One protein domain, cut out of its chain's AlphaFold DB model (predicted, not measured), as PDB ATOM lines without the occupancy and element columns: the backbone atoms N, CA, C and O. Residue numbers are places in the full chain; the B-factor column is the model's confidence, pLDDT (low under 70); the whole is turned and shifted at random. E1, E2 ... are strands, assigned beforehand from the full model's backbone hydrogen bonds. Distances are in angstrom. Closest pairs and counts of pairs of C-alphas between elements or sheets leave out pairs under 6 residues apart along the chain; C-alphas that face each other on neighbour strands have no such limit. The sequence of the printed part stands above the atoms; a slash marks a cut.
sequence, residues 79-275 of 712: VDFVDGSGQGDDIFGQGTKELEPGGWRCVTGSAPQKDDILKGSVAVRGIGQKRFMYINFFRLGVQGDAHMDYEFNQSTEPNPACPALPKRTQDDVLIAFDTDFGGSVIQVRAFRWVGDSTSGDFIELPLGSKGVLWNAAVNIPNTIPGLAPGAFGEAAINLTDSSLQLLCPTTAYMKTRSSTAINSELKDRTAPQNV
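Overview. This is residues 79 to 275 of the 712 residues of an uncharacterized protein of Acidobacteria bacterium (UniProt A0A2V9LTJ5). Two sheets stand face to face as a sandwich, their strands crossed at 57 degrees: six strands in the order E9, E8, E7, E6, E12, E13, and five in the order E1, E4, E5, E11, E10. A small hairpin, E2 and E3, packs with E2 on the edge strand E13 of the larger sheet. The printed part has 197 residues with no named helix and thirteen named strands, E1 to E13 along the chain; both sheets are antiparallel. The class is all strand, though under half of the residues, 88, are in named elements. The whole is compact and rounded, with a radius of gyration of the C-alphas of 15.6 A and spans of 40 by 37 by 26 A.

Along the chain. Find C-alpha 79 at (225.656, 277.979, 181.386), where E1, residues 79 to 82, begins. Next come E2, residues 89 to 92, and E3, residues 106 to 109. E4, residues 117 to 127, runs 29.9 A, and E5, residues 130 to 139, runs 30.4 A. E6 is residues 147 to 153, E7 residues 173 to 180. E8, residues 185 to 195, runs 31.3 A from C-alpha 185 at (217.974, 262.644, 199.961). Then follow E9, residues 200 to 205, E10, residues 214 to 218, E11, residues 232 to 238, and E12, residues 251 to 257. E13, residues 266 to 269, ends at (216.868, 284.074, 192.906).

Arrangement. Start in the strongly twisted larger sheet, where E6, E7, E8 and E9 form a meander, each strand the antiparallel neighbour of the one before. Look for N 150 and O 175, 2.8 A, between E6 and E7; N 176 and O 189, 2.8 A, between E7 and E8; and N 205 and O 190, 2.8 A, between E8 and E9. On the other side of E6 is E12, with N 149 and O 255 at 2.8 A; E13 follows, with N 267 and O 256 at 2.8 A. In the other sheet, N 79 and O 122 are 2.8 A apart for E1 and E4, N 134 and O 123 2.8 A for E4 and E5, N 133 and O 237 2.8 A for E5 and E11, and N 215 and O 236 2.9 A for E10 and E11. Between the sheets, the closest C-alphas of E8 and E10, Ile 186 and Ala 217, are 6.7 A apart. In the E2 and E3 hairpin, N 91 and O 107 are 2.9 A apart; the closest C-alphas of E2 and E13, Ile 91 and Asp 268, are 4.4 A apart.

Size, cuts and confidence. The two C-alphas farthest apart, Gln 94 and Gly 128, are 46.8 A apart. The printed part has no cut. The links E2 to E3, E6 to E7, E10 to E11 and E11 to E12 are long. Mean pLDDT of the printed part is 91.4; residues 128 to 130 and 247 to 248 are under 70.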
ATOM      1  N   VAL A  79     226.037 276.658 180.894       90.06
ATOM      2  CA  VAL A  79     225.656 277.979 181.386       90.06
ATOM      3  C   VAL A  79     225.752 277.957 182.904       90.06
ATOM      4  O   VAL A  79     225.172 277.086 183.553       90.06
ATOM      5  N   ASP A  80     226.498 278.911 183.454       93.19
ATOM      6  CA  ASP A  80     226.715 279.057 184.889       93.19
ATOM      7  C   ASP A  80     225.851 280.174 185.470       93.19
ATOM      8  O   ASP A  80     225.727 281.261 184.906       93.19
ATOM      9  N   PHE A  81     225.297 279.898 186.641       95.88
ATOM     10  CA  PHE A  81     224.530 280.814 187.465       95.88
ATOM     11  C   PHE A  81     225.344 281.096 188.717       95.88
ATOM     12  O   PHE A  81     225.915 280.181 189.309       95.88
ATOM     13  N   VAL A  82     225.398 282.357 189.122       94.69
ATOM     14  CA  VAL A  82     226.071 282.796 190.344       94.69
ATOM     15  C   VAL A  82     225.147 283.773 191.038       94.69
ATOM     16  O   VAL A  82     224.518 284.588 190.358       94.69
ATOM     17  N   ASP A  83     225.097 283.685 192.360       95.31
ATOM     18  CA  ASP A  83     224.313 284.592 193.182       95.31
ATOM     19  C   ASP A  83     225.130 285.267 194.281       95.31
ATOM     20  O   ASP A  83     226.261 284.871 194.598       95.31
ATOM     21  N   GLY A  84     224.547 286.332 194.827       92.81
ATOM     22  CA  GLY A  84     225.005 286.940 196.063       92.81
ATOM     23  C   GLY A  84     224.592 286.125 197.291       92.81
ATOM     24  O   GLY A  84     223.982 285.077 197.196       92.81
ATOM     25  N   SER A  85     224.961 286.622 198.472       94.12
ATOM     26  CA  SER A  85     224.396 286.163 199.747       94.12
ATOM     27  C   SER A  85     224.424 287.312 200.757       94.12
ATOM     28  O   SER A  85     225.158 288.301 200.612       94.12
ATOM     29  N   GLY A  86     223.698 287.163 201.865       93.56
ATOM     30  CA  GLY A  86     223.653 288.176 202.927       93.56
ATOM     31  C   GLY A  86     222.738 289.346 202.564       93.56
ATOM     32  O   GLY A  86     221.846 289.173 201.772       93.56
ATOM     33  N   GLN A  87     222.887 290.533 203.168       92.62
ATOM     34  CA  GLN A  87     221.873 291.617 203.091       92.62
ATOM     35  C   GLN A  87     221.782 292.371 201.748       92.62
ATOM     36  O   GLN A  87     220.936 293.254 201.605       92.62
ATOM     37  N   GLY A  88     222.696 292.100 200.816       91.56
ATOM     38  CA  GLY A  88     222.767 292.749 199.502       91.56
ATOM     39  C   GLY A  88     222.289 291.854 198.363       91.56
ATOM     40  O   GLY A  88     222.584 292.162 197.214       91.56
ATOM     41  N   ASP A  89     221.623 290.759 198.702       94.94
ATOM     42  CA  ASP A  89     221.302 289.649 197.818       94.94
ATOM     43  C   ASP A  89     219.970 289.842 197.082       94.94
ATOM     44  O   ASP A  89     219.095 290.583 197.549       94.94
ATOM     45  N   ASP A  90     219.819 289.200 195.929       95.94
ATOM     46  CA  ASP A  90     218.655 289.307 195.058       95.94
ATOM     47  C   ASP A  90     217.582 288.284 195.450       95.94
ATOM     48  O   ASP A  90     217.575 287.145 195.020       95.94
ATOM     49  N   ILE A  91     216.570 288.716 196.205       97.00
ATOM     50  CA  ILE A  91     215.578 287.794 196.774       97.00
ATOM     51  C   ILE A  91     214.156 288.053 196.269       97.00
ATOM     52  O   ILE A  91     213.835 289.080 195.648       97.00
ATOM     53  N   PHE A  92     213.259 287.133 196.616       97.50
ATOM     54  CA  PHE A  92     211.821 287.360 196.638       97.50
ATOM     55  C   PHE A  92     211.368 287.821 198.030       97.50
ATOM     56  O   PHE A  92     211.694 287.242 199.063       97.50
ATOM     57  N   GLY A  93     210.583 288.895 198.065       93.38
ATOM     58  CA  GLY A  93     210.096 289.518 199.289       93.38
ATOM     59  C   GLY A  93     208.608 289.291 199.557       93.38
ATOM     60  O   GLY A  93     207.840 288.854 198.700       93.38
ATOM     61  N   GLN A  94     208.189 289.680 200.764       90.81
ATOM     62  CA  GLN A  94     206.785 289.884 201.157       90.81
ATOM     63  C   GLN A  94     205.844 288.685 200.929       90.81
ATOM     64  O   GLN A  94     204.666 288.879 200.637       90.81
ATOM     65  N   GLY A  95     206.320 287.447 201.087       91.31
ATOM     66  CA  GLY A  95     205.445 286.278 200.974       91.31
ATOM     67  C   GLY A  95     205.090 285.882 199.538       91.31
ATOM     68  O   GLY A  95     204.114 285.152 199.356       91.31
ATOM     69  N   THR A  96     205.852 286.364 198.549       95.75
ATOM     70  CA  THR A  96     205.665 286.088 197.116       95.75
ATOM     71  C   THR A  96     205.419 284.599 196.843       95.75
ATOM     72  O   THR A  96     206.146 283.744 197.348       95.75
ATOM     73  N   LYS A  97     204.393 284.290 196.039       96.06
ATOM     74  CA  LYS A  97     203.954 282.923 195.730       96.06
ATOM     75  C   LYS A  97     204.305 282.500 194.313       96.06
ATOM     76  O   LYS A  97     204.179 283.279 193.372       96.06
ATOM     77  N   GLU A  98     204.699 281.241 194.174       95.81
ATOM     78  CA  GLU A  98     205.171 280.660 192.916       95.81
ATOM     79  C   GLU A  98     204.131 280.703 191.783       95.81
ATOM     80  O   GLU A  98     204.493 280.938 190.633       95.81
ATOM     81  N   LEU A  99     202.840 280.527 192.080       96.88
ATOM     82  CA  LEU A  99     201.777 280.488 191.063       96.88
ATOM     83  C   LEU A  99     201.174 281.865 190.722       96.88
ATOM     84  O   LEU A  99     200.264 281.960 189.896       96.88
ATOM     85  N   GLU A 100     201.681 282.941 191.330       95.25
ATOM     86  CA  GLU A 100     201.157 284.306 191.179       95.25
ATOM     87  C   GLU A 100     202.233 285.278 190.643       95.25
ATOM     88  O   GLU A 100     202.577 286.249 191.326       95.25
ATOM     89  N   PRO A 101     202.782 285.066 189.426       95.56
ATOM     90  CA  PRO A 101     203.843 285.906 188.864       95.56
ATOM     91  C   PRO A 101     203.500 287.392 188.741       95.56
ATOM     92  O   PRO A 101     204.398 288.228 188.799       95.56
ATOM     93  N   GLY A 102     202.219 287.757 188.651       95.38
ATOM     94  CA  GLY A 102     201.768 289.154 188.673       95.38
ATOM     95  C   GLY A 102     201.821 289.801 190.064       95.38
ATOM     96  O   GLY A 102     201.734 291.022 190.192       95.38
ATOM     97  N   GLY A 103     201.962 288.994 191.116       94.69
ATOM     98  CA  GLY A 103     202.099 289.416 192.507       94.69
ATOM     99  C   GLY A 103     203.540 289.440 193.012       94.69
ATOM    100  O   GLY A 103     203.763 289.851 194.150       94.69
ATOM    101  N   TRP A 104     204.515 289.030 192.196       97.31
ATOM    102  CA  TRP A 104     205.906 288.906 192.622       97.31
ATOM    103  C   TRP A 104     206.500 290.220 193.133       97.31
ATOM    104  O   TRP A 104     206.114 291.322 192.728       97.31
ATOM    105  N   ARG A 105     207.428 290.100 194.084       96.62
ATOM    106  CA  ARG A 105     208.177 291.217 194.666       96.62
ATOM    107  C   ARG A 105     209.651 290.860 194.720       96.62
ATOM    108  O   ARG A 105     210.095 290.237 195.676       96.62
ATOM    109  N   CYS A 106     210.402 291.282 193.717       95.75
ATOM    110  CA  CYS A 106     211.852 291.140 193.718       95.75
ATOM    111  C   CYS A 106     212.483 292.309 194.470       95.75
ATOM    112  O   CYS A 106     212.208 293.470 194.164       95.75
ATOM    113  N   VAL A 107     213.261 291.998 195.502       95.94
ATOM    114  CA  VAL A 107     213.851 292.982 196.415       95.94
ATOM    115  C   VAL A 107     215.290 292.604 196.725       95.94
ATOM    116  O   VAL A 107     215.673 291.451 196.568       95.94
ATOM    117  N   THR A 108     216.065 293.567 197.214       95.94
ATOM    118  CA  THR A 108     217.368 293.284 197.816       95.94
ATOM    119  C   THR A 108     217.174 292.935 199.290       95.94
ATOM    120  O   THR A 108     216.472 293.654 200.010       95.94
ATOM    121  N   GLY A 109     217.759 291.837 199.747       94.69
ATOM    122  CA  GLY A 109     217.593 291.344 201.110       94.69
ATOM    123  C   GLY A 109     218.570 290.225 201.405       94.69
ATOM    124  O   GLY A 109     219.662 290.268 200.878       94.69
ATOM    125  N   SER A 110     218.194 289.283 202.274       95.25
ATOM    126  CA  SER A 110     218.974 288.082 202.596       95.25
ATOM    127  C   SER A 110     218.036 286.887 202.667       95.25
ATOM    128  O   SER A 110     217.061 286.922 203.431       95.25
ATOM    129  N   ALA A 111     218.337 285.834 201.910       94.69
ATOM    130  CA  ALA A 111     217.640 284.563 202.016       94.69
ATOM    131  C   ALA A 111     218.074 283.794 203.287       94.69
ATOM    132  O   ALA A 111     219.166 284.008 203.827       94.69
ATOM    133  N   PRO A 112     217.228 282.906 203.844       94.38
ATOM    134  CA  PRO A 112     217.684 281.931 204.832       94.38
ATOM    135  C   PRO A 112     218.800 281.069 204.233       94.38
ATOM    136  O   PRO A 112     218.624 280.568 203.137       94.38
ATOM    137  N   GLN A 113     219.893 280.798 204.959       93.12
ATOM    138  CA  GLN A 113     221.075 280.143 204.357       93.12
ATOM    139  C   GLN A 113     220.789 278.790 203.673       93.12
ATOM    140  O   GLN A 113     221.521 278.387 202.779       93.12
ATOM    141  N   LYS A 114     219.753 278.055 204.102       90.38
ATOM    142  CA  LYS A 114     219.358 276.791 203.455       90.38
ATOM    143  C   LYS A 114     218.703 276.986 202.079       90.38
ATOM    144  O   LYS A 114     218.733 276.066 201.270       90.38
ATOM    145  N   ASP A 115     218.115 278.158 201.862       94.19
ATOM    146  CA  ASP A 115     217.403 278.579 200.658       94.19
ATOM    147  C   ASP A 115     218.244 279.588 199.841       94.19
ATOM    148  O   ASP A 115     217.750 280.086 198.841       94.19
ATOM    149  N   ASP A 116     219.466 279.898 200.285       96.00
ATOM    150  CA  ASP A 116     220.402 280.872 199.700       96.00
ATOM    151  C   ASP A 116     221.297 280.138 198.681       96.00
ATOM    152  O   ASP A 116     222.035 279.202 199.033       96.00
ATOM    153  N   ILE A 117     221.121 280.479 197.407       97.00
ATOM    154  CA  ILE A 117     221.802 279.923 196.241       97.00
ATOM    155  C   ILE A 117     223.183 280.564 196.176       97.00
ATOM    156  O   ILE A 117     223.327 281.767 196.248       97.00
ATOM    157  N   LEU A 118     224.230 279.768 195.979       95.81
ATOM    158  CA  LEU A 118     225.559 280.324 195.697       95.81
ATOM    159  C   LEU A 118     225.847 280.342 194.204       95.81
ATOM    160  O   LEU A 118     226.411 281.288 193.656       95.81
ATOM    161  N   LYS A 119     225.538 279.218 193.564       95.62
ATOM    162  CA  LYS A 119     225.771 278.985 192.148       95.62
ATOM    163  C   LYS A 119     225.043 277.730 191.696       95.62
ATOM    164  O   LYS A 119     224.651 276.890 192.507       95.62
ATOM    165  N   GLY A 120     224.963 277.565 190.393       95.94
ATOM    166  CA  GLY A 120     224.580 276.316 189.763       95.94
ATOM    167  C   GLY A 120     224.938 276.346 188.289       95.94
ATOM    168  O   GLY A 120     225.442 277.347 187.781       95.94
ATOM    169  N   SER A 121     224.669 275.258 187.590       95.56
ATOM    170  CA  SER A 121     225.002 275.119 186.179       95.56
ATOM    171  C   SER A 121     223.934 274.305 185.469       95.56
ATOM    172  O   SER A 121     223.410 273.343 186.026       95.56
ATOM    173  N   VAL A 122     223.659 274.660 184.215       93.06
ATOM    174  CA  VAL A 122     222.965 273.786 183.264       93.06
ATOM    175  C   VAL A 122     223.903 273.482 182.108       93.06
ATOM    176  O   VAL A 122     224.622 274.361 181.643       93.06
ATOM    177  N   ALA A 123     223.898 272.252 181.621       89.12
ATOM    178  CA  ALA A 123     224.530 271.892 180.364       89.12
ATOM    179  C   ALA A 123     223.608 270.949 179.598       89.12
ATOM    180  O   ALA A 123     222.973 270.075 180.185       89.12
ATOM    181  N   VAL A 124     223.536 271.115 178.281       82.56
ATOM    182  CA  VAL A 124     222.809 270.192 177.407       82.56
ATOM    183  C   VAL A 124     223.817 269.515 176.498       82.56
ATOM    184  O   VAL A 124     224.676 270.179 175.920       82.56
ATOM    185  N   ARG A 125     223.734 268.189 176.402       81.56
ATOM    186  CA  ARG A 125     224.563 267.398 175.493       81.56
ATOM    187  C   ARG A 125     223.715 266.487 174.634       81.56
ATOM    188  O   ARG A 125     222.732 265.879 175.073       81.56
ATOM    189  N   GLY A 126     224.186 266.349 173.408       72.44
ATOM    190  CA  GLY A 126     223.714 265.361 172.474       72.44
ATOM    191  C   GLY A 126     224.538 264.087 172.474       72.44
ATOM    192  O   GLY A 126     225.723 264.129 172.160       72.44
ATOM    193  N   ILE A 127     223.923 262.942 172.784       71.06
ATOM    194  CA  ILE A 127     224.595 261.637 172.738       71.06
ATOM    195  C   ILE A 127     223.754 260.668 171.910       71.06
ATOM    196  O   ILE A 127     222.625 260.310 172.260       71.06
ATOM    197  N   GLY A 128     224.299 260.262 170.763       67.25
ATOM    198  CA  GLY A 128     223.534 259.554 169.737       67.25
ATOM    199  C   GLY A 128     222.364 260.409 169.232       67.25
ATOM    200  O   GLY A 128     222.525 261.597 168.976       67.25
ATOM    201  N   GLN A 129     221.171 259.818 169.118       61.22
ATOM    202  CA  GLN A 129     219.931 260.528 168.749       61.22
ATOM    203  C   GLN A 129     219.144 261.051 169.970       61.22
ATOM    204  O   GLN A 129     217.960 261.364 169.857       61.22
ATOM    205  N   LYS A 130     219.771 261.106 171.154       69.12
ATOM    206  CA  LYS A 130     219.122 261.505 172.409       69.12
ATOM    207  C   LYS A 130     219.768 262.748 173.001       69.12
ATOM    208  O   LYS A 130     220.968 262.972 172.842       69.12
ATOM    209  N   ARG A 131     218.963 263.534 173.707       78.44
ATOM    210  CA  ARG A 131     219.387 264.734 174.421       78.44
ATOM    211  C   ARG A 131     219.352 264.501 175.910       78.44
ATOM    212  O   ARG A 131     218.397 263.923 176.431       78.44
ATOM    213  N   PHE A 132     220.359 265.033 176.576       86.06
ATOM    214  CA  PHE A 132     220.480 264.980 178.016       86.06
ATOM    215  C   PHE A 132     220.762 266.376 178.548       86.06
ATOM    216  O   PHE A 132     221.536 267.128 177.960       86.06
ATOM    217  N   MET A 133     220.098 266.716 179.642       90.44
ATOM    218  CA  MET A 133     220.353 267.919 180.413       90.44
ATOM    219  C   MET A 133     221.000 267.518 181.726       90.44
ATOM    220  O   MET A 133     220.472 266.652 182.425       90.44
ATOM    221  N   TYR A 134     222.094 268.184 182.058       94.12
ATOM    222  CA  TYR A 134     222.732 268.123 183.363       94.12
ATOM    223  C   TYR A 134     222.454 269.428 184.075       94.12
ATOM    224  O   TYR A 134     222.541 270.502 183.476       94.12
ATOM    225  N   ILE A 135     222.100 269.325 185.344       95.81
ATOM    226  CA  ILE A 135     221.783 270.455 186.210       95.81
ATOM    227  C   ILE A 135     222.377 270.203 187.584       95.81
ATOM    228  O   ILE A 135     222.351 269.070 188.061       95.81
ATOM    229  N   ASN A 136     222.888 271.243 188.233       96.94
ATOM    230  CA  ASN A 136     223.368 271.151 189.608       96.94
ATOM    231  C   ASN A 136     222.953 272.359 190.442       96.94
ATOM    232  O   ASN A 136     222.430 273.326 189.914       96.94
ATOM    233  N   PHE A 137     223.183 272.328 191.747       96.38
ATOM    234  CA  PHE A 137     223.078 273.519 192.580       96.38
ATOM    235  C   PHE A 137     224.104 273.486 193.704       96.38
ATOM    236  O   PHE A 137     224.530 272.423 194.159       96.38
ATOM    237  N   PHE A 138     224.434 274.671 194.202       95.44
ATOM    238  CA  PHE A 138     225.180 274.887 195.430       95.44
ATOM    239  C   PHE A 138     224.392 275.841 196.317       95.44
ATOM    240  O   PHE A 138     223.960 276.900 195.860       95.44
ATOM    241  N   ARG A 139     224.251 275.486 197.593       93.62
ATOM    242  CA  ARG A 139     223.583 276.318 198.603       93.62
ATOM    243  C   ARG A 139     224.527 276.733 199.723       93.62
ATOM    244  O   ARG A 139     225.474 276.008 200.032       93.62
ATOM    245  N   LEU A 140     224.245 277.866 200.361       94.38
ATOM    246  CA  LEU A 140     225.088 278.425 201.420       94.38
ATOM    247  C   LEU A 140     225.096 277.569 202.698       94.38
ATOM    248  O   LEU A 140     226.123 277.459 203.371       94.38
ATOM    249  N   GLY A 141     223.959 276.970 203.058       90.38
ATOM    250  CA  GLY A 141     223.779 276.242 204.314       90.38
ATOM    251  C   GLY A 141     222.958 274.959 204.180       90.38
ATOM    252  O   GLY A 141     222.152 274.798 203.271       90.38
ATOM    253  N   VAL A 142     223.156 274.028 205.120       89.88
ATOM    254  CA  VAL A 142     222.525 272.689 205.123       89.88
ATOM    255  C   VAL A 142     221.607 272.443 206.326       89.88
ATOM    256  O   VAL A 142     221.264 271.309 206.645       89.88
ATOM    257  N   GLN A 143     221.202 273.501 207.032       88.25
ATOM    258  CA  GLN A 143     220.363 273.437 208.237       88.25
ATOM    259  C   GLN A 143     218.880 273.135 207.942       88.25
ATOM    260  O   GLN A 143     217.982 273.892 208.318       88.25
ATOM    261  N   GLY A 144     218.623 272.013 207.280       87.88
ATOM    262  CA  GLY A 144     217.295 271.542 206.910       87.88
ATOM    263  C   GLY A 144     217.137 271.348 205.408       87.88
ATOM    264  O   GLY A 144     218.098 271.412 204.635       87.88
ATOM    265  N   ASP A 145     215.896 271.093 205.029       89.62
ATOM    266  CA  ASP A 145     215.491 270.793 203.661       89.62
ATOM    267  C   ASP A 145     215.496 272.064 202.803       89.62
ATOM    268  O   ASP A 145     215.108 273.144 203.269       89.62
ATOM    269  N   ALA A 146     215.960 271.922 201.565       89.00
ATOM    270  CA  ALA A 146     215.995 272.956 200.536       89.00
ATOM    271  C   ALA A 146     215.223 272.520 199.290       89.00
ATOM    272  O   ALA A 146     215.210 271.334 198.942       89.00
ATOM    273  N   HIS A 147     214.625 273.505 198.620       95.06
ATOM    274  CA  HIS A 147     213.815 273.331 197.417       95.06
ATOM    275  C   HIS A 147     214.316 274.315 196.362       95.06
ATOM    276  O   HIS A 147     213.972 275.497 196.407       95.06
ATOM    277  N   MET A 148     215.198 273.829 195.492       95.50
ATOM    278  CA  MET A 148     215.913 274.612 194.483       95.50
ATOM    279  C   MET A 148     215.264 274.371 193.132       95.50
ATOM    280  O   MET A 148     215.162 273.225 192.702       95.50
ATOM    281  N   ASP A 149     214.856 275.427 192.449       97.38
ATOM    282  CA  ASP A 149     214.199 275.323 191.159       97.38
ATOM    283  C   ASP A 149     215.030 276.004 190.074       97.38
ATOM    284  O   ASP A 149     215.533 277.111 190.259       97.38
ATOM    285  N   TYR A 150     215.101 275.361 188.916       97.56
ATOM    286  CA  TYR A 150     215.458 275.975 187.646       97.56
ATOM    287  C   TYR A 150     214.188 276.281 186.873       97.56
ATOM    288  O   TYR A 150     213.390 275.376 186.634       97.56
ATOM    289  N   GLU A 151     214.012 277.522 186.436       96.44
ATOM    290  CA  GLU A 151     212.946 277.889 185.508       96.44
ATOM    291  C   GLU A 151     213.536 278.229 184.142       96.44
ATOM    292  O   GLU A 151     214.497 278.987 184.052       96.44
ATOM    293  N   PHE A 152     212.959 277.648 183.093       93.94
ATOM    294  CA  PHE A 152     213.329 277.823 181.695       93.94
ATOM    295  C   PHE A 152     212.194 278.552 180.975       93.94
ATOM    296  O   PHE A 152     211.089 278.013 180.846       93.94
ATOM    297  N   ASN A 153     212.471 279.758 180.484       92.44
ATOM    298  CA  ASN A 153     211.466 280.634 179.892       92.44
ATOM    299  C   ASN A 153     211.711 280.839 178.403       92.44
ATOM    300  O   ASN A 153     212.833 281.080 177.952       92.44
ATOM    301  N   GLN A 154     210.630 280.797 177.630       88.56
ATOM    302  CA  GLN A 154     210.675 281.099 176.200       88.56
ATOM    303  C   GLN A 154     210.765 282.612 175.947       88.56
ATOM    304  O   GLN A 154     211.357 283.040 174.956       88.56
ATOM    305  N   SER A 155     210.214 283.440 176.839       87.50
ATOM    306  CA  SER A 155     210.221 284.899 176.694       87.50
ATOM    307  C   SER A 155     211.458 285.556 177.310       87.50
ATOM    308  O   SER A 155     211.871 285.207 178.409       87.50
ATOM    309  N   THR A 156     211.981 286.583 176.639       86.25
ATOM    310  CA  THR A 156     212.972 287.526 177.191       86.25
ATOM    311  C   THR A 156     212.334 288.812 177.727       86.25
ATOM    312  O   THR A 156     213.023 289.674 178.267       86.25
ATOM    313  N   GLU A 157     211.016 288.971 177.568       93.25
ATOM    314  CA  GLU A 157     210.303 290.171 177.999       93.25
ATOM    315  C   GLU A 157     210.207 290.218 179.531       93.25
ATOM    316  O   GLU A 157     209.792 289.221 180.128       93.25
ATOM    317  N   PRO A 158     210.502 291.356 180.185       94.88
ATOM    318  CA  PRO A 158     210.440 291.472 181.640       94.88
ATOM    319  C   PRO A 158     209.051 291.188 182.227       94.88
ATOM    320  O   PRO A 158     208.025 291.629 181.697       94.88
ATOM    321  N   ASN A 159     209.008 290.527 183.384       94.88
ATOM    322  CA  ASN A 159     207.800 290.415 184.191       94.88
ATOM    323  C   ASN A 159     207.458 291.792 184.807       94.88
ATOM    324  O   ASN A 159     208.286 292.369 185.509       94.88
ATOM    325  N   PRO A 160     206.237 292.331 184.632       90.81
ATOM    326  CA  PRO A 160     205.883 293.648 185.169       90.81
ATOM    327  C   PRO A 160     206.003 293.799 186.698       90.81
ATOM    328  O   PRO A 160     206.278 294.896 187.180       90.81
ATOM    329  N   ALA A 161     205.780 292.730 187.467       95.38
ATOM    330  CA  ALA A 161     205.851 292.734 188.931       95.38
ATOM    331  C   ALA A 161     207.271 292.465 189.459       95.38
ATOM    332  O   ALA A 161     207.634 292.911 190.548       95.38
ATOM    333  N   CYS A 162     208.091 291.780 188.662       95.19
ATOM    334  CA  CYS A 162     209.512 291.574 188.911       95.19
ATOM    335  C   CYS A 162     210.309 291.766 187.607       95.19
ATOM    336  O   CYS A 162     210.654 290.787 186.950       95.19
ATOM    337  N   PRO A 163     210.636 293.015 187.222       95.06
ATOM    338  CA  PRO A 163     211.273 293.286 185.928       95.06
ATOM    339  C   PRO A 163     212.679 292.699 185.755       95.06
ATOM    340  O   PRO A 163     213.210 292.714 184.651       95.06
ATOM    341  N   ALA A 164     213.288 292.203 186.834       93.44
ATOM    342  CA  ALA A 164     214.565 291.495 186.795       93.44
ATOM    343  C   ALA A 164     214.447 290.058 186.250       93.44
ATOM    344  O   ALA A 164     215.467 289.445 185.953       93.44
ATOM    345  N   LEU A 165     213.229 289.520 186.132       95.88
ATOM    346  CA  LEU A 165     212.957 288.169 185.647       95.88
ATOM    347  C   LEU A 165     212.099 288.206 184.374       95.88
ATOM    348  O   LEU A 165     211.306 289.139 184.200       95.88
ATOM    349  N   PRO A 166     212.214 287.200 183.491       95.19
ATOM    350  CA  PRO A 166     211.349 287.078 182.327       95.19
ATOM    351  C   PRO A 166     209.895 286.819 182.740       95.19
ATOM    352  O   PRO A 166     209.596 286.217 183.776       95.19
ATOM    353  N   LYS A 167     208.954 287.268 181.912       94.56
ATOM    354  CA  LYS A 167     207.547 286.901 182.054       94.56
ATOM    355  C   LYS A 167     207.359 285.441 181.647       94.56
ATOM    356  O   LYS A 167     207.907 284.997 180.639       94.56
ATOM    357  N   ARG A 168     206.502 284.729 182.378       94.38
ATOM    358  CA  ARG A 168     206.106 283.374 181.991       94.38
ATOM    359  C   ARG A 168     205.241 283.365 180.742       94.38
ATOM    360  O   ARG A 168     204.374 284.225 180.557       94.38
ATOM    361  N   THR A 169     205.439 282.337 179.935       92.25
ATOM    362  CA  THR A 169     204.604 281.965 178.796       92.25
ATOM    363  C   THR A 169     204.125 280.527 178.931       92.25
ATOM    364  O   THR A 169     204.731 279.720 179.633       92.25
ATOM    365  N   GLN A 170     203.001 280.213 178.284       90.00
ATOM    366  CA  GLN A 170     202.471 278.853 178.210       90.00
ATOM    367  C   GLN A 170     203.590 277.865 177.839       90.00
ATOM    368  O   GLN A 170     204.368 278.132 176.928       90.00
ATOM    369  N   ASP A 171     203.634 276.736 178.546       89.44
ATOM    370  CA  ASP A 171     204.601 275.650 178.360       89.44
ATOM    371  C   ASP A 171     206.055 275.938 178.790       89.44
ATOM    372  O   ASP A 171     206.930 275.104 178.555       89.44
ATOM    373  N   ASP A 172     206.314 277.045 179.499       93.19
ATOM    374  CA  ASP A 172     207.576 277.220 180.234       93.19
ATOM    375  C   ASP A 172     207.794 276.070 181.233       93.19
ATOM    376  O   ASP A 172     206.845 275.492 181.778       93.19
ATOM    377  N   VAL A 173     209.056 275.722 181.473       94.06
ATOM    378  CA  VAL A 173     209.433 274.516 182.219       94.06
ATOM    379  C   VAL A 173     210.089 274.884 183.539       94.06
ATOM    380  O   VAL A 173     210.929 275.776 183.590       94.06
ATOM    381  N   LEU A 174     209.754 274.144 184.595       96.38
ATOM    382  CA  LEU A 174     210.424 274.229 185.888       96.38
ATOM    383  C   LEU A 174     210.970 272.861 186.294       96.38
ATOM    384  O   LEU A 174     210.243 271.870 186.245       96.38
ATOM    385  N   ILE A 175     212.231 272.805 186.716       97.19
ATOM    386  CA  ILE A 175     212.854 271.612 187.297       97.19
ATOM    387  C   ILE A 175     213.167 271.890 188.757       97.19
ATOM    388  O   ILE A 175     213.921 272.807 189.053       97.19
ATOM    389  N   ALA A 176     212.594 271.097 189.653       97.00
ATOM    390  CA  ALA A 176     212.761 271.237 191.089       97.00
ATOM    391  C   ALA A 176     213.672 270.137 191.634       97.00
ATOM    392  O   ALA A 176     213.438 268.951 191.396       97.00
ATOM    393  N   PHE A 177     214.658 270.543 192.420       96.50
ATOM    394  CA  PHE A 177     215.370 269.713 193.372       96.50
ATOM    395  C   PHE A 177     214.748 269.910 194.746       96.50
ATOM    396  O   PHE A 177     214.933 270.940 195.392       96.50
ATOM    397  N   ASP A 178     214.028 268.902 195.211       94.62
ATOM    398  CA  ASP A 178     213.516 268.857 196.567       94.62
ATOM    399  C   ASP A 178     214.395 267.938 197.391       94.62
ATOM    400  O   ASP A 178     214.573 266.764 197.062       94.62
ATOM    401  N   THR A 179     214.962 268.479 198.458       89.69
ATOM    402  CA  THR A 179     215.770 267.686 199.372       89.69
ATOM    403  C   THR A 179     215.015 267.369 200.649       89.69
ATOM    404  O   THR A 179     214.269 268.205 201.147       89.69
ATOM    405  N   ASP A 180     215.252 266.175 201.187       85.44
ATOM    406  CA  ASP A 180     214.734 265.721 202.476       85.44
ATOM    407  C   ASP A 180     215.889 265.373 203.428       85.44
ATOM    408  O   ASP A 180     217.039 265.144 203.019       85.44
ATOM    409  N   PHE A 181     215.573 265.291 204.724       84.00
ATOM    410  CA  PHE A 181     216.501 264.905 205.790       84.00
ATOM    411  C   PHE A 181     217.786 265.749 205.787       84.00
ATOM    412  O   PHE A 181     218.898 265.217 205.866       84.00
ATOM    413  N   GLY A 182     217.636 267.071 205.678       73.94
ATOM    414  CA  GLY A 182     218.752 268.014 205.744       73.94
ATOM    415  C   GLY A 182     219.610 268.065 204.481       73.94
ATOM    416  O   GLY A 182     220.752 268.513 204.550       73.94
ATOM    417  N   GLY A 183     219.095 267.616 203.333       79.06
ATOM    418  CA  GLY A 183     219.878 267.543 202.094       79.06
ATOM    419  C   GLY A 183     220.440 266.164 201.775       79.06
ATOM    420  O   GLY A 183     221.230 266.050 200.845       79.06
ATOM    421  N   SER A 184     220.100 265.130 202.555       82.94
ATOM    422  CA  SER A 184     220.696 263.797 202.386       82.94
ATOM    423  C   SER A 184     219.964 262.898 201.400       82.94
ATOM    424  O   SER A 184     220.532 261.915 200.926       82.94
ATOM    425  N   VAL A 185     218.732 263.256 201.049       85.56
ATOM    426  CA  VAL A 185     217.974 262.644 199.961       85.56
ATOM    427  C   VAL A 185     217.554 263.747 199.007       85.56
ATOM    428  O   VAL A 185     217.141 264.813 199.452       85.56
ATOM    429  N   ILE A 186     217.653 263.480 197.707       91.06
ATOM    430  CA  ILE A 186     217.252 264.401 196.646       91.06
ATOM    431  C   ILE A 186     216.188 263.760 195.761       91.06
ATOM    432  O   ILE A 186     216.329 262.624 195.295       91.06
ATOM    433  N   GLN A 187     215.119 264.508 195.531       93.06
ATOM    434  CA  GLN A 187     214.089 264.214 194.559       93.06
ATOM    435  C   GLN A 187     214.136 265.276 193.465       93.06
ATOM    436  O   GLN A 187     214.153 266.469 193.747       93.06
ATOM    437  N   VAL A 188     214.121 264.826 192.211       95.75
ATOM    438  CA  VAL A 188     213.998 265.711 191.052       95.75
ATOM    439  C   VAL A 188     212.584 265.604 190.516       95.75
ATOM    440  O   VAL A 188     212.078 264.500 190.298       95.75
ATOM    441  N   ARG A 189     211.943 266.751 190.313       95.44
ATOM    442  CA  ARG A 189     210.617 266.863 189.704       95.44
ATOM    443  C   ARG A 189     210.671 267.845 188.550       95.44
ATOM    444  O   ARG A 189     211.481 268.764 188.552       95.44
ATOM    445  N   ALA A 190     209.802 267.652 187.570       96.06
ATOM    446  CA  ALA A 190     209.667 268.562 186.445       96.06
ATOM    447  C   ALA A 190     208.221 269.013 186.317       96.06
ATOM    448  O   ALA A 190     207.301 268.238 186.565       96.06
ATOM    449  N   PHE A 191     208.022 270.253 185.901       96.50
ATOM    450  CA  PHE A 191     206.715 270.865 185.760       96.50
ATOM    451  C   PHE A 191     206.631 271.673 184.472       96.50
ATOM    452  O   PHE A 191     207.634 272.176 183.966       96.50
ATOM    453  N   ARG A 192     205.406 271.828 183.978       94.81
ATOM    454  CA  ARG A 192     205.059 272.696 182.855       94.81
ATOM    455  C   ARG A 192     204.069 273.763 183.292       94.81
ATOM    456  O   ARG A 192     203.049 273.432 183.899       94.81
ATOM    457  N   TRP A 193     204.349 275.012 182.943       95.94
ATOM    458  CA  TRP A 193     203.472 276.144 183.205       95.94
ATOM    459  C   TRP A 193     202.230 276.103 182.317       95.94
ATOM    460  O   TRP A 193     202.313 275.977 181.093       95.94
ATOM    461  N   VAL A 194     201.067 276.251 182.943       95.50
ATOM    462  CA  VAL A 194     199.786 276.447 182.269       95.50
ATOM    463  C   VAL A 194     199.144 277.703 182.833       95.50
ATOM    464  O   VAL A 194     198.646 277.716 183.957       95.50
ATOM    465  N   GLY A 195     199.172 278.772 182.047       94.12
ATOM    466  CA  GLY A 195     198.734 280.090 182.484       94.12
ATOM    467  C   GLY A 195     199.335 281.207 181.648       94.12
ATOM    468  O   GLY A 195     199.820 280.993 180.537       94.12
ATOM    469  N   ASP A 196     199.315 282.412 182.203       91.62
ATOM    470  CA  ASP A 196     199.856 283.613 181.574       91.62
ATOM    471  C   ASP A 196     200.976 284.239 182.419       91.62
ATOM    472  O   ASP A 196     201.490 283.634 183.362       91.62
ATOM    473  N   SER A 197     201.382 285.460 182.075       91.56
ATOM    474  CA  SER A 197     202.443 286.188 182.775       91.56
ATOM    475  C   SER A 197     202.061 286.664 184.184       91.56
ATOM    476  O   SER A 197     202.897 287.244 184.872       91.56
ATOM    477  N   THR A 198     200.805 286.504 184.603       92.81
ATOM    478  CA  THR A 198     200.270 287.032 185.865       92.81
ATOM    479  C   THR A 198     199.795 285.947 186.827       92.81
ATOM    480  O   THR A 198     199.969 286.105 188.036       92.81
ATOM    481  N   SER A 199     199.238 284.847 186.318       94.75
ATOM    482  CA  SER A 199     198.748 283.730 187.133       94.75
ATOM    483  C   SER A 199     198.635 282.437 186.324       94.75
ATOM    484  O   SER A 199     198.511 282.467 185.098       94.75
ATOM    485  N   GLY A 200     198.672 281.299 187.012       95.56
ATOM    486  CA  GLY A 200     198.577 279.984 186.383       95.56
ATOM    487  C   GLY A 200     198.831 278.849 187.361       95.56
ATOM    488  O   GLY A 200     198.754 279.035 188.574       95.56
ATOM    489  N   ASP A 201     199.128 277.675 186.817       97.25
ATOM    490  CA  ASP A 201     199.469 276.482 187.584       97.25
ATOM    491  C   ASP A 201     200.651 275.732 186.955       97.25
ATOM    492  O   ASP A 201     200.956 275.890 185.769       97.25
ATOM    493  N   PHE A 202     201.300 274.885 187.751       96.62
ATOM    494  CA  PHE A 202     202.342 273.972 187.299       96.62
ATOM    495  C   PHE A 202     201.818 272.543 187.260       96.62
ATOM    496  O   PHE A 202     201.511 271.936 188.285       96.62
ATOM    497  N   ILE A 203     201.776 271.975 186.059       96.06
ATOM    498  CA  ILE A 203     201.444 270.566 185.868       96.06
ATOM    499  C   ILE A 203     202.728 269.751 185.972       96.06
ATOM    500  O   ILE A 203     203.636 269.931 185.162       96.06
ATOM    501  N   GLU A 204     202.794 268.842 186.945       96.25
ATOM    502  CA  GLU A 204     203.929 267.930 187.100       96.25
ATOM    503  C   GLU A 204     204.028 266.962 185.910       96.25
ATOM    504  O   GLU A 204     203.033 266.393 185.448       96.25
ATOM    505  N   LEU A 205     205.247 266.785 185.411       93.38
ATOM    506  CA  LEU A 205     205.597 265.942 184.279       93.38
ATOM    507  C   LEU A 205     206.353 264.694 184.765       93.38
ATOM    508  O   LEU A 205     207.321 264.817 185.519       93.38
ATOM    509  N   PRO A 206     205.982 263.483 184.314       93.12
ATOM    510  CA  PRO A 206     206.725 262.280 184.665       93.12
ATOM    511  C   PRO A 206     208.111 262.247 183.995       93.12
ATOM    512  O   PRO A 206     208.237 262.096 182.782       93.12
ATOM    513  N   LEU A 207     209.174 262.264 184.803       90.69
ATOM    514  CA  LEU A 207     210.555 262.062 184.326       90.69
ATOM    515  C   LEU A 207     210.846 260.613 183.892       90.69
ATOM    516  O   LEU A 207     211.858 260.332 183.252       90.69
ATOM    517  N   GLY A 208     209.957 259.679 184.233       90.75
ATOM    518  CA  GLY A 208     210.106 258.259 183.937       90.75
ATOM    519  C   GLY A 208     211.019 257.529 184.926       90.75
ATOM    520  O   GLY A 208     211.070 257.864 186.110       90.75
ATOM    521  N   SER A 209     211.694 256.473 184.464       92.25
ATOM    522  CA  SER A 209     212.440 255.558 185.346       92.25
ATOM    523  C   SER A 209     213.788 256.143 185.782       92.25
ATOM    524  O   SER A 209     214.635 256.431 184.930       92.25
ATOM    525  N   LYS A 210     214.004 256.262 187.101       92.19
ATOM    526  CA  LYS A 210     215.300 256.640 187.691       92.19
ATOM    527  C   LYS A 210     216.380 255.609 187.321       92.19
ATOM    528  O   LYS A 210     216.087 254.416 187.270       92.19
ATOM    529  N   GLY A 211     217.595 256.067 187.025       89.31
ATOM    530  CA  GLY A 211     218.725 255.265 186.535       89.31
ATOM    531  C   GLY A 211     218.673 254.938 185.035       89.31
ATOM    532  O   GLY A 211     219.605 254.341 184.510       89.31
ATOM    533  N   VAL A 212     217.597 255.320 184.331       88.69
ATOM    534  CA  VAL A 212     217.442 255.099 182.879       88.69
ATOM    535  C   VAL A 212     217.193 256.413 182.148       88.69
ATOM    536  O   VAL A 212     217.924 256.763 181.224       88.69
ATOM    537  N   LEU A 213     216.138 257.129 182.543       90.75
ATOM    538  CA  LEU A 213     215.740 258.396 181.927       90.75
ATOM    539  C   LEU A 213     216.189 259.602 182.735       90.75
ATOM    540  O   LEU A 213     216.315 260.683 182.179       90.75
ATOM    541  N   TRP A 214     216.451 259.431 184.021       95.19
ATOM    542  CA  TRP A 214     217.026 260.476 184.850       95.19
ATOM    543  C   TRP A 214     217.760 259.861 186.035       95.19
ATOM    544  O   TRP A 214     217.452 258.737 186.431       95.19
ATOM    545  N   ASN A 215     218.715 260.573 186.615       95.75
ATOM    546  CA  ASN A 215     219.293 260.229 187.910       95.75
ATOM    547  C   ASN A 215     219.694 261.503 188.659       95.75
ATOM    548  O   ASN A 215     219.770 262.565 188.046       95.75
ATOM    549  N   ALA A 216     219.908 261.400 189.970       95.19
ATOM    550  CA  ALA A 216     220.334 262.513 190.805       95.19
ATOM    551  C   ALA A 216     221.136 262.040 192.018       95.19
ATOM    552  O   ALA A 216     220.828 260.983 192.586       95.19
ATOM    553  N   ALA A 217     222.092 262.866 192.434       94.31
ATOM    554  CA  ALA A 217     222.958 262.641 193.581       94.31
ATOM    555  C   ALA A 217     223.134 263.926 194.404       94.31
ATOM    556  O   ALA A 217     222.843 265.032 193.953       94.31
ATOM    557  N   VAL A 218     223.585 263.754 195.643       93.69
ATOM    558  CA  VAL A 218     224.029 264.825 196.546       93.69
ATOM    559  C   VAL A 218     225.432 264.495 197.019       93.69
ATOM    560  O   VAL A 218     225.792 263.320 197.052       93.69
ATOM    561  N   ASN A 219     226.202 265.496 197.441       93.06
ATOM    562  CA  ASN A 219     227.579 265.312 197.917       93.06
ATOM    563  C   ASN A 219     227.662 264.625 199.299       93.06
ATOM    564  O   ASN A 219     228.114 265.207 200.292       93.06
ATOM    565  N   ILE A 220     227.192 263.377 199.387       89.62
ATOM    566  CA  ILE A 220     227.237 262.525 200.576       89.62
ATOM    567  C   ILE A 220     227.712 261.111 200.184       89.62
ATOM    568  O   ILE A 220     226.958 260.380 199.543       89.62
ATOM    569  N   PRO A 221     228.900 260.668 200.648       85.06
ATOM    570  CA  PRO A 221     229.867 261.421 201.455       85.06
ATOM    571  C   PRO A 221     230.441 262.625 200.687       85.06
ATOM    572  O   PRO A 221     230.546 262.586 199.470       85.06
ATOM    573  N   ASN A 222     230.817 263.702 201.388       84.75
ATOM    574  CA  ASN A 222     231.317 264.899 200.710       84.75
ATOM    575  C   ASN A 222     232.743 264.701 200.185       84.75
ATOM    576  O   ASN A 222     233.682 264.543 200.968       84.75
ATOM    577  N   THR A 223     232.884 264.792 198.872       85.00
ATOM    578  CA  THR A 223     234.148 264.737 198.129       85.00
ATOM    579  C   THR A 223     234.562 266.102 197.576       85.00
ATOM    580  O   THR A 223     235.693 266.246 197.117       85.00
ATOM    581  N   ILE A 224     233.706 267.128 197.689       92.81
ATOM    582  CA  ILE A 224     233.962 268.464 197.144       92.81
ATOM    583  C   ILE A 224     234.656 269.346 198.203       92.81
ATOM    584  O   ILE A 224     234.082 269.607 199.275       92.81
ATOM    585  N   PRO A 225     235.887 269.836 197.951       91.94
ATOM    586  CA  PRO A 225     236.629 270.652 198.908       91.94
ATOM    587  C   PRO A 225     235.892 271.940 199.304       91.94
ATOM    588  O   PRO A 225     235.429 272.696 198.456       91.94
ATOM    589  N   GLY A 226     235.829 272.223 200.608       89.50
ATOM    590  CA  GLY A 226     235.267 273.473 201.140       89.50
ATOM    591  C   GLY A 226     233.740 273.515 201.277       89.50
ATOM    592  O   GLY A 226     233.221 274.512 201.772       89.50
ATOM    593  N   LEU A 227     233.028 272.445 200.906       90.69
ATOM    594  CA  LEU A 227     231.568 272.352 201.019       90.69
ATOM    595  C   LEU A 227     231.121 271.474 202.192       90.69
ATOM    596  O   LEU A 227     231.837 270.581 202.645       90.69
ATOM    597  N   ALA A 228     229.923 271.739 202.709       91.31
ATOM    598  CA  ALA A 228     229.284 270.862 203.684       91.31
ATOM    599  C   ALA A 228     228.608 269.671 202.969       91.31
ATOM    600  O   ALA A 228     228.122 269.838 201.847       91.31
ATOM    601  N   PRO A 229     228.529 268.477 203.588       90.81
ATOM    602  CA  PRO A 229     227.721 267.379 203.054       90.81
ATOM    603  C   PRO A 229     226.251 267.793 202.889       90.81
ATOM    604  O   PRO A 229     225.657 268.327 203.826       90.81
ATOM    605  N   GLY A 230     225.678 267.557 201.708       89.81
ATOM    606  CA  GLY A 230     224.327 267.994 201.330       89.81
ATOM    607  C   GLY A 230     224.229 269.455 200.865       89.81
ATOM    608  O   GLY A 230     223.119 269.982 200.758       89.81
ATOM    609  N   ALA A 231     225.352 270.148 200.643       92.62
ATOM    610  CA  ALA A 231     225.379 271.511 200.096       92.62
ATOM    611  C   ALA A 231     225.377 271.549 198.559       92.62
ATOM    612  O   ALA A 231     225.131 272.611 197.988       92.62
ATOM    613  N   PHE A 232     225.637 270.411 197.914       94.81
ATOM    614  CA  PHE A 232     225.612 270.237 196.467       94.81
ATOM    615  C   PHE A 232     224.653 269.112 196.086       94.81
ATOM    616  O   PHE A 232     224.600 268.075 196.757       94.81
ATOM    617  N   GLY A 233     223.930 269.321 194.993       94.69
ATOM    618  CA  GLY A 233     223.145 268.289 194.338       94.69
ATOM    619  C   GLY A 233     223.213 268.434 192.828       94.69
ATOM    620  O   GLY A 233     223.412 269.530 192.311       94.69
ATOM    621  N   GLU A 234     223.026 267.322 192.136       95.81
ATOM    622  CA  GLU A 234     223.072 267.252 190.682       95.81
ATOM    623  C   GLU A 234     222.047 266.274 190.130       95.81
ATOM    624  O   GLU A 234     221.565 265.380 190.833       95.81
ATOM    625  N   ALA A 235     221.722 266.439 188.855       96.25
ATOM    626  CA  ALA A 235     220.920 265.495 188.112       96.25
ATOM    627  C   ALA A 235     221.248 265.495 186.625       96.25
ATOM    628  O   ALA A 235     221.585 266.521 186.038       96.25
ATOM    629  N   ALA A 236     221.027 264.334 186.016       95.50
ATOM    630  CA  ALA A 236     220.958 264.153 184.577       95.50
ATOM    631  C   ALA A 236     219.535 263.750 184.190       95.50
ATOM    632  O   ALA A 236     218.929 262.898 184.843       95.50
ATOM    633  N   ILE A 237     219.005 264.330 183.115       93.56
ATOM    634  CA  ILE A 237     217.658 264.059 182.600       93.56
ATOM    635  C   ILE A 237     217.725 263.855 181.087       93.56
ATOM    636  O   ILE A 237     218.216 264.706 180.355       93.56
ATOM    637  N   ASN A 238     217.180 262.745 180.601       89.50
ATOM    638  CA  ASN A 238     216.962 262.470 179.186       89.50
ATOM    639  C   ASN A 238     215.759 263.283 178.688       89.50
ATOM    640  O   ASN A 238     214.607 262.967 178.988       89.50
ATOM    641  N   LEU A 239     216.029 264.325 177.908       83.94
ATOM    642  CA  LEU A 239     215.024 265.219 177.332       83.94
ATOM    643  C   LEU A 239     214.308 264.623 176.111       83.94
ATOM    644  O   LEU A 239     213.334 265.192 175.630       83.94
ATOM    645  N   THR A 240     214.826 263.534 175.538       78.69
ATOM    646  CA  THR A 240     214.241 262.913 174.341       78.69
ATOM    647  C   THR A 240     213.151 261.914 174.705       78.69
ATOM    648  O   THR A 240     212.091 261.916 174.086       78.69
ATOM    649  N   ASP A 241     213.407 261.066 175.699       81.81
ATOM    650  CA  ASP A 241     212.517 259.951 176.039       81.81
ATOM    651  C   ASP A 241     211.623 260.229 177.263       81.81
ATOM    652  O   ASP A 241     210.744 259.424 177.577       81.81
ATOM    653  N   SER A 242     211.847 261.333 177.985       82.19
ATOM    654  CA  SER A 242     210.932 261.782 179.043       82.19
ATOM    655  C   SER A 242     209.803 262.639 178.465       82.19
ATOM    656  O   SER A 242     209.859 263.099 177.326       82.19
ATOM    657  N   SER A 243     208.756 262.898 179.253       80.88
ATOM    658  CA  SER A 243     207.706 263.845 178.848       80.88
ATOM    659  C   SER A 243     208.143 265.313 178.950       80.88
ATOM    660  O   SER A 243     207.328 266.206 178.725       80.88
ATOM    661  N   LEU A 244     209.389 265.569 179.359       82.19
ATOM    662  CA  LEU A 244     209.950 266.902 179.495       82.19
ATOM    663  C   LEU A 244     210.395 267.420 178.127       82.19
ATOM    664  O   LEU A 244     211.364 266.927 177.557       82.19
ATOM    665  N   GLN A 245     209.714 268.444 177.621       71.62
ATOM    666  CA  GLN A 245     210.096 269.125 176.386       71.62
ATOM    667  C   GLN A 245     210.514 270.559 176.700       71.62
ATOM    668  O   GLN A 245     209.709 271.345 177.188       71.62
ATOM    669  N   LEU A 246     211.769 270.903 176.403       73.50
ATOM    670  CA  LEU A 246     212.246 272.284 176.440       73.50
ATOM    671  C   LEU A 246     211.965 272.936 175.081       73.50
ATOM    672  O   LEU A 246     212.632 272.624 174.095       73.50
ATOM    673  N   LEU A 247     210.978 273.833 175.030       67.38
ATOM    674  CA  LEU A 247     210.564 274.560 173.823       67.38
ATOM    675  C   LEU A 247     211.522 275.712 173.478       67.38
ATOM    676  O   LEU A 247     211.102 276.855 173.349       67.38
ATOM    677  N   CYS A 248     212.816 275.423 173.338       65.12
ATOM    678  CA  CYS A 248     213.831 276.432 173.013       65.12
ATOM    679  C   CYS A 248     213.842 277.615 174.004       65.12
ATOM    680  O   CYS A 248     213.631 278.755 173.582       65.12
ATOM    681  N   PRO A 249     214.034 277.376 175.316       73.31
ATOM    682  CA  PRO A 249     214.053 278.468 176.280       73.31
ATOM    683  C   PRO A 249     215.135 279.474 175.895       73.31
ATOM    684  O   PRO A 249     216.254 279.096 175.573       73.31
ATOM    685  N   THR A 250     214.793 280.756 175.905       75.56
ATOM    686  CA  THR A 250     215.749 281.832 175.622       75.56
ATOM    687  C   THR A 250     216.560 282.164 176.863       75.56
ATOM    688  O   THR A 250     217.736 282.513 176.765       75.56
ATOM    689  N   THR A 251     215.947 282.003 178.036       89.81
ATOM    690  CA  THR A 251     216.567 282.257 179.330       89.81
ATOM    691  C   THR A 251     216.262 281.143 180.318       89.81
ATOM    692  O   THR A 251     215.260 280.434 180.203       89.81
ATOM    693  N   ALA A 252     217.130 281.006 181.310       94.12
ATOM    694  CA  ALA A 252     216.826 280.288 182.530       94.12
ATOM    695  C   ALA A 252     217.301 281.087 183.739       94.12
ATOM    696  O   ALA A 252     218.144 281.973 183.609       94.12
ATOM    697  N   TYR A 253     216.769 280.779 184.914       96.88
ATOM    698  CA  TYR A 253     217.258 281.295 186.190       96.88
ATOM    699  C   TYR A 253     216.982 280.290 187.304       96.88
ATOM    700  O   TYR A 253     216.132 279.406 187.162       96.88
ATOM    701  N   MET A 254     217.711 280.426 188.407       98.19
ATOM    702  CA  MET A 254     217.486 279.640 189.611       98.19
ATOM    703  C   MET A 254     216.662 280.432 190.616       98.19
ATOM    704  O   MET A 254     216.726 281.661 190.662       98.19
ATOM    705  N   LYS A 255     215.918 279.718 191.452       97.56
ATOM    706  CA  LYS A 255     215.202 280.276 192.599       97.56
ATOM    707  C   LYS A 255     214.978 279.226 193.672       97.56
ATOM    708  O   LYS A 255     215.130 278.033 193.417       97.56
ATOM    709  N   THR A 256     214.546 279.652 194.853       97.31
ATOM    710  CA  THR A 256     214.209 278.722 195.940       97.31
ATOM    711  C   THR A 256     212.818 278.914 196.505       97.31
ATOM    712  O   THR A 256     212.244 280.005 196.484       97.31
ATOM    713  N   ARG A 257     212.275 277.823 197.051       95.75
ATOM    714  CA  ARG A 257     210.975 277.769 197.725       95.75
ATOM    715  C   ARG A 257     211.120 277.360 199.183       95.75
ATOM    716  O   ARG A 257     211.978 276.568 199.555       95.75
ATOM    717  N   SER A 258     210.192 277.827 200.014       94.44
ATOM    718  CA  SER A 258     210.187 277.518 201.449       94.44
ATOM    719  C   SER A 258     209.760 276.092 201.815       94.44
ATOM    720  O   SER A 258     209.955 275.687 202.963       94.44
ATOM    721  N   SER A 259     209.152 275.342 200.887       93.75
ATOM    722  CA  SER A 259     208.761 273.937 201.082       93.75
ATOM    723  C   SER A 259     208.582 273.201 199.746       93.75
ATOM    724  O   SER A 259     208.497 273.838 198.694       93.75
ATOM    725  N   THR A 260     208.415 271.875 199.796       91.50
ATOM    726  CA  THR A 260     208.146 271.025 198.621       91.50
ATOM    727  C   THR A 260     206.846 271.368 197.888       91.50
ATOM    728  O   THR A 260     206.724 271.069 196.698       91.50
ATOM    729  N   ALA A 261     205.861 272.010 198.528       94.19
ATOM    730  CA  ALA A 261     204.627 272.401 197.844       94.19
ATOM    731  C   ALA A 261     204.928 273.420 196.732       94.19
ATOM    732  O   ALA A 261     205.616 274.412 196.983       94.19
ATOM    733  N   ILE A 262     204.413 273.198 195.517       93.31
ATOM    734  CA  ILE A 262     204.792 274.018 194.355       93.31
ATOM    735  C   ILE A 262     204.426 275.493 194.562       93.31
ATOM    736  O   ILE A 262     205.272 276.350 194.372       93.31
ATOM    737  N   ASN A 263     203.253 275.799 195.131       95.88
ATOM    738  CA  ASN A 263     202.837 277.176 195.438       95.88
ATOM    739  C   ASN A 263     203.425 277.757 196.748       95.88
ATOM    740  O   ASN A 263     202.788 278.559 197.439       95.88
ATOM    741  N   SER A 264     204.602 277.298 197.169       96.25
ATOM    742  CA  SER A 264     205.252 277.804 198.382       96.25
ATOM    743  C   SER A 264     205.732 279.241 198.217       96.25
ATOM    744  O   SER A 264     205.708 279.819 197.133       96.25
ATOM    745  N   GLU A 265     206.116 279.846 199.340       97.06
ATOM    746  CA  GLU A 265     206.750 281.159 199.296       97.06
ATOM    747  C   GLU A 265     208.121 281.047 198.626       97.06
ATOM    748  O   GLU A 265     208.926 280.205 199.032       97.06
ATOM    749  N   LEU A 266     208.364 281.897 197.633       97.75
ATOM    750  CA  LEU A 266     209.667 282.055 197.004       97.75
ATOM    751  C   LEU A 266     210.626 282.805 197.931       97.75
ATOM    752  O   LEU A 266     210.206 283.706 198.661       97.75
ATOM    753  N   LYS A 267     211.902 282.417 197.921       96.69
ATOM    754  CA  LYS A 267     212.927 282.961 198.816       96.69
ATOM    755  C   LYS A 267     214.025 283.653 198.039       96.69
ATOM    756  O   LYS A 267     214.092 284.871 198.115       96.69
ATOM    757  N   ASP A 268     214.809 282.912 197.279       97.31
ATOM    758  CA  ASP A 268     216.004 283.433 196.618       97.31
ATOM    759  C   ASP A 268     215.914 283.383 195.091       97.31
ATOM    760  O   ASP A 268     215.014 282.707 194.572       97.31
ATOM    761  N   ARG A 269     216.790 284.106 194.375       96.81
ATOM    762  CA  ARG A 269     216.868 284.074 192.906       96.81
ATOM    763  C   ARG A 269     218.193 284.565 192.320       96.81
ATOM    764  O   ARG A 269     218.616 285.692 192.535       96.81
ATOM    765  N   THR A 270     218.650 283.850 191.297       97.75
ATOM    766  CA  THR A 270     219.740 284.344 190.453       97.75
ATOM    767  C   THR A 270     219.232 285.327 189.398       97.75
ATOM    768  O   THR A 270     218.051 285.355 189.029       97.75
ATOM    769  N   ALA A 271     220.157 286.076 188.797       95.69
ATOM    770  CA  ALA A 271     219.895 286.739 187.523       95.69
ATOM    771  C   ALA A 271     219.598 285.707 186.407       95.69
ATOM    772  O   ALA A 271     220.211 284.630 186.397       95.69
ATOM    773  N   PRO A 272     218.711 286.020 185.443       94.94
ATOM    774  CA  PRO A 272     218.515 285.188 184.263       94.94
ATOM    775  C   PRO A 272     219.762 285.116 183.387       94.94
ATOM    776  O   PRO A 272     220.408 286.128 183.118       94.94
ATOM    777  N   GLN A 273     220.067 283.914 182.909       93.06
ATOM    778  CA  GLN A 273     221.126 283.640 181.945       93.06
ATOM    779  C   GLN A 273     220.520 283.180 180.626       93.06
ATOM    780  O   GLN A 273     219.500 282.489 180.609       93.06
ATOM    781  N   ASN A 274     221.166 283.528 179.515       85.44
ATOM    782  CA  ASN A 274     220.760 283.027 178.208       85.44
ATOM    783  C   ASN A 274     221.092 281.538 178.095       85.44
ATOM    784  O   ASN A 274     222.232 281.135 178.315       85.44
ATOM    785  N   VAL A 275     220.109 280.744 177.685       76.50
ATOM    786  CA  VAL A 275     220.292 279.322 177.375       76.50
ATOM    787  C   VAL A 275     220.148 279.163 175.867       76.50
ATOM    788  O   VAL A 275     219.128 278.702 175.373       76.50
TER     789      VAL A 275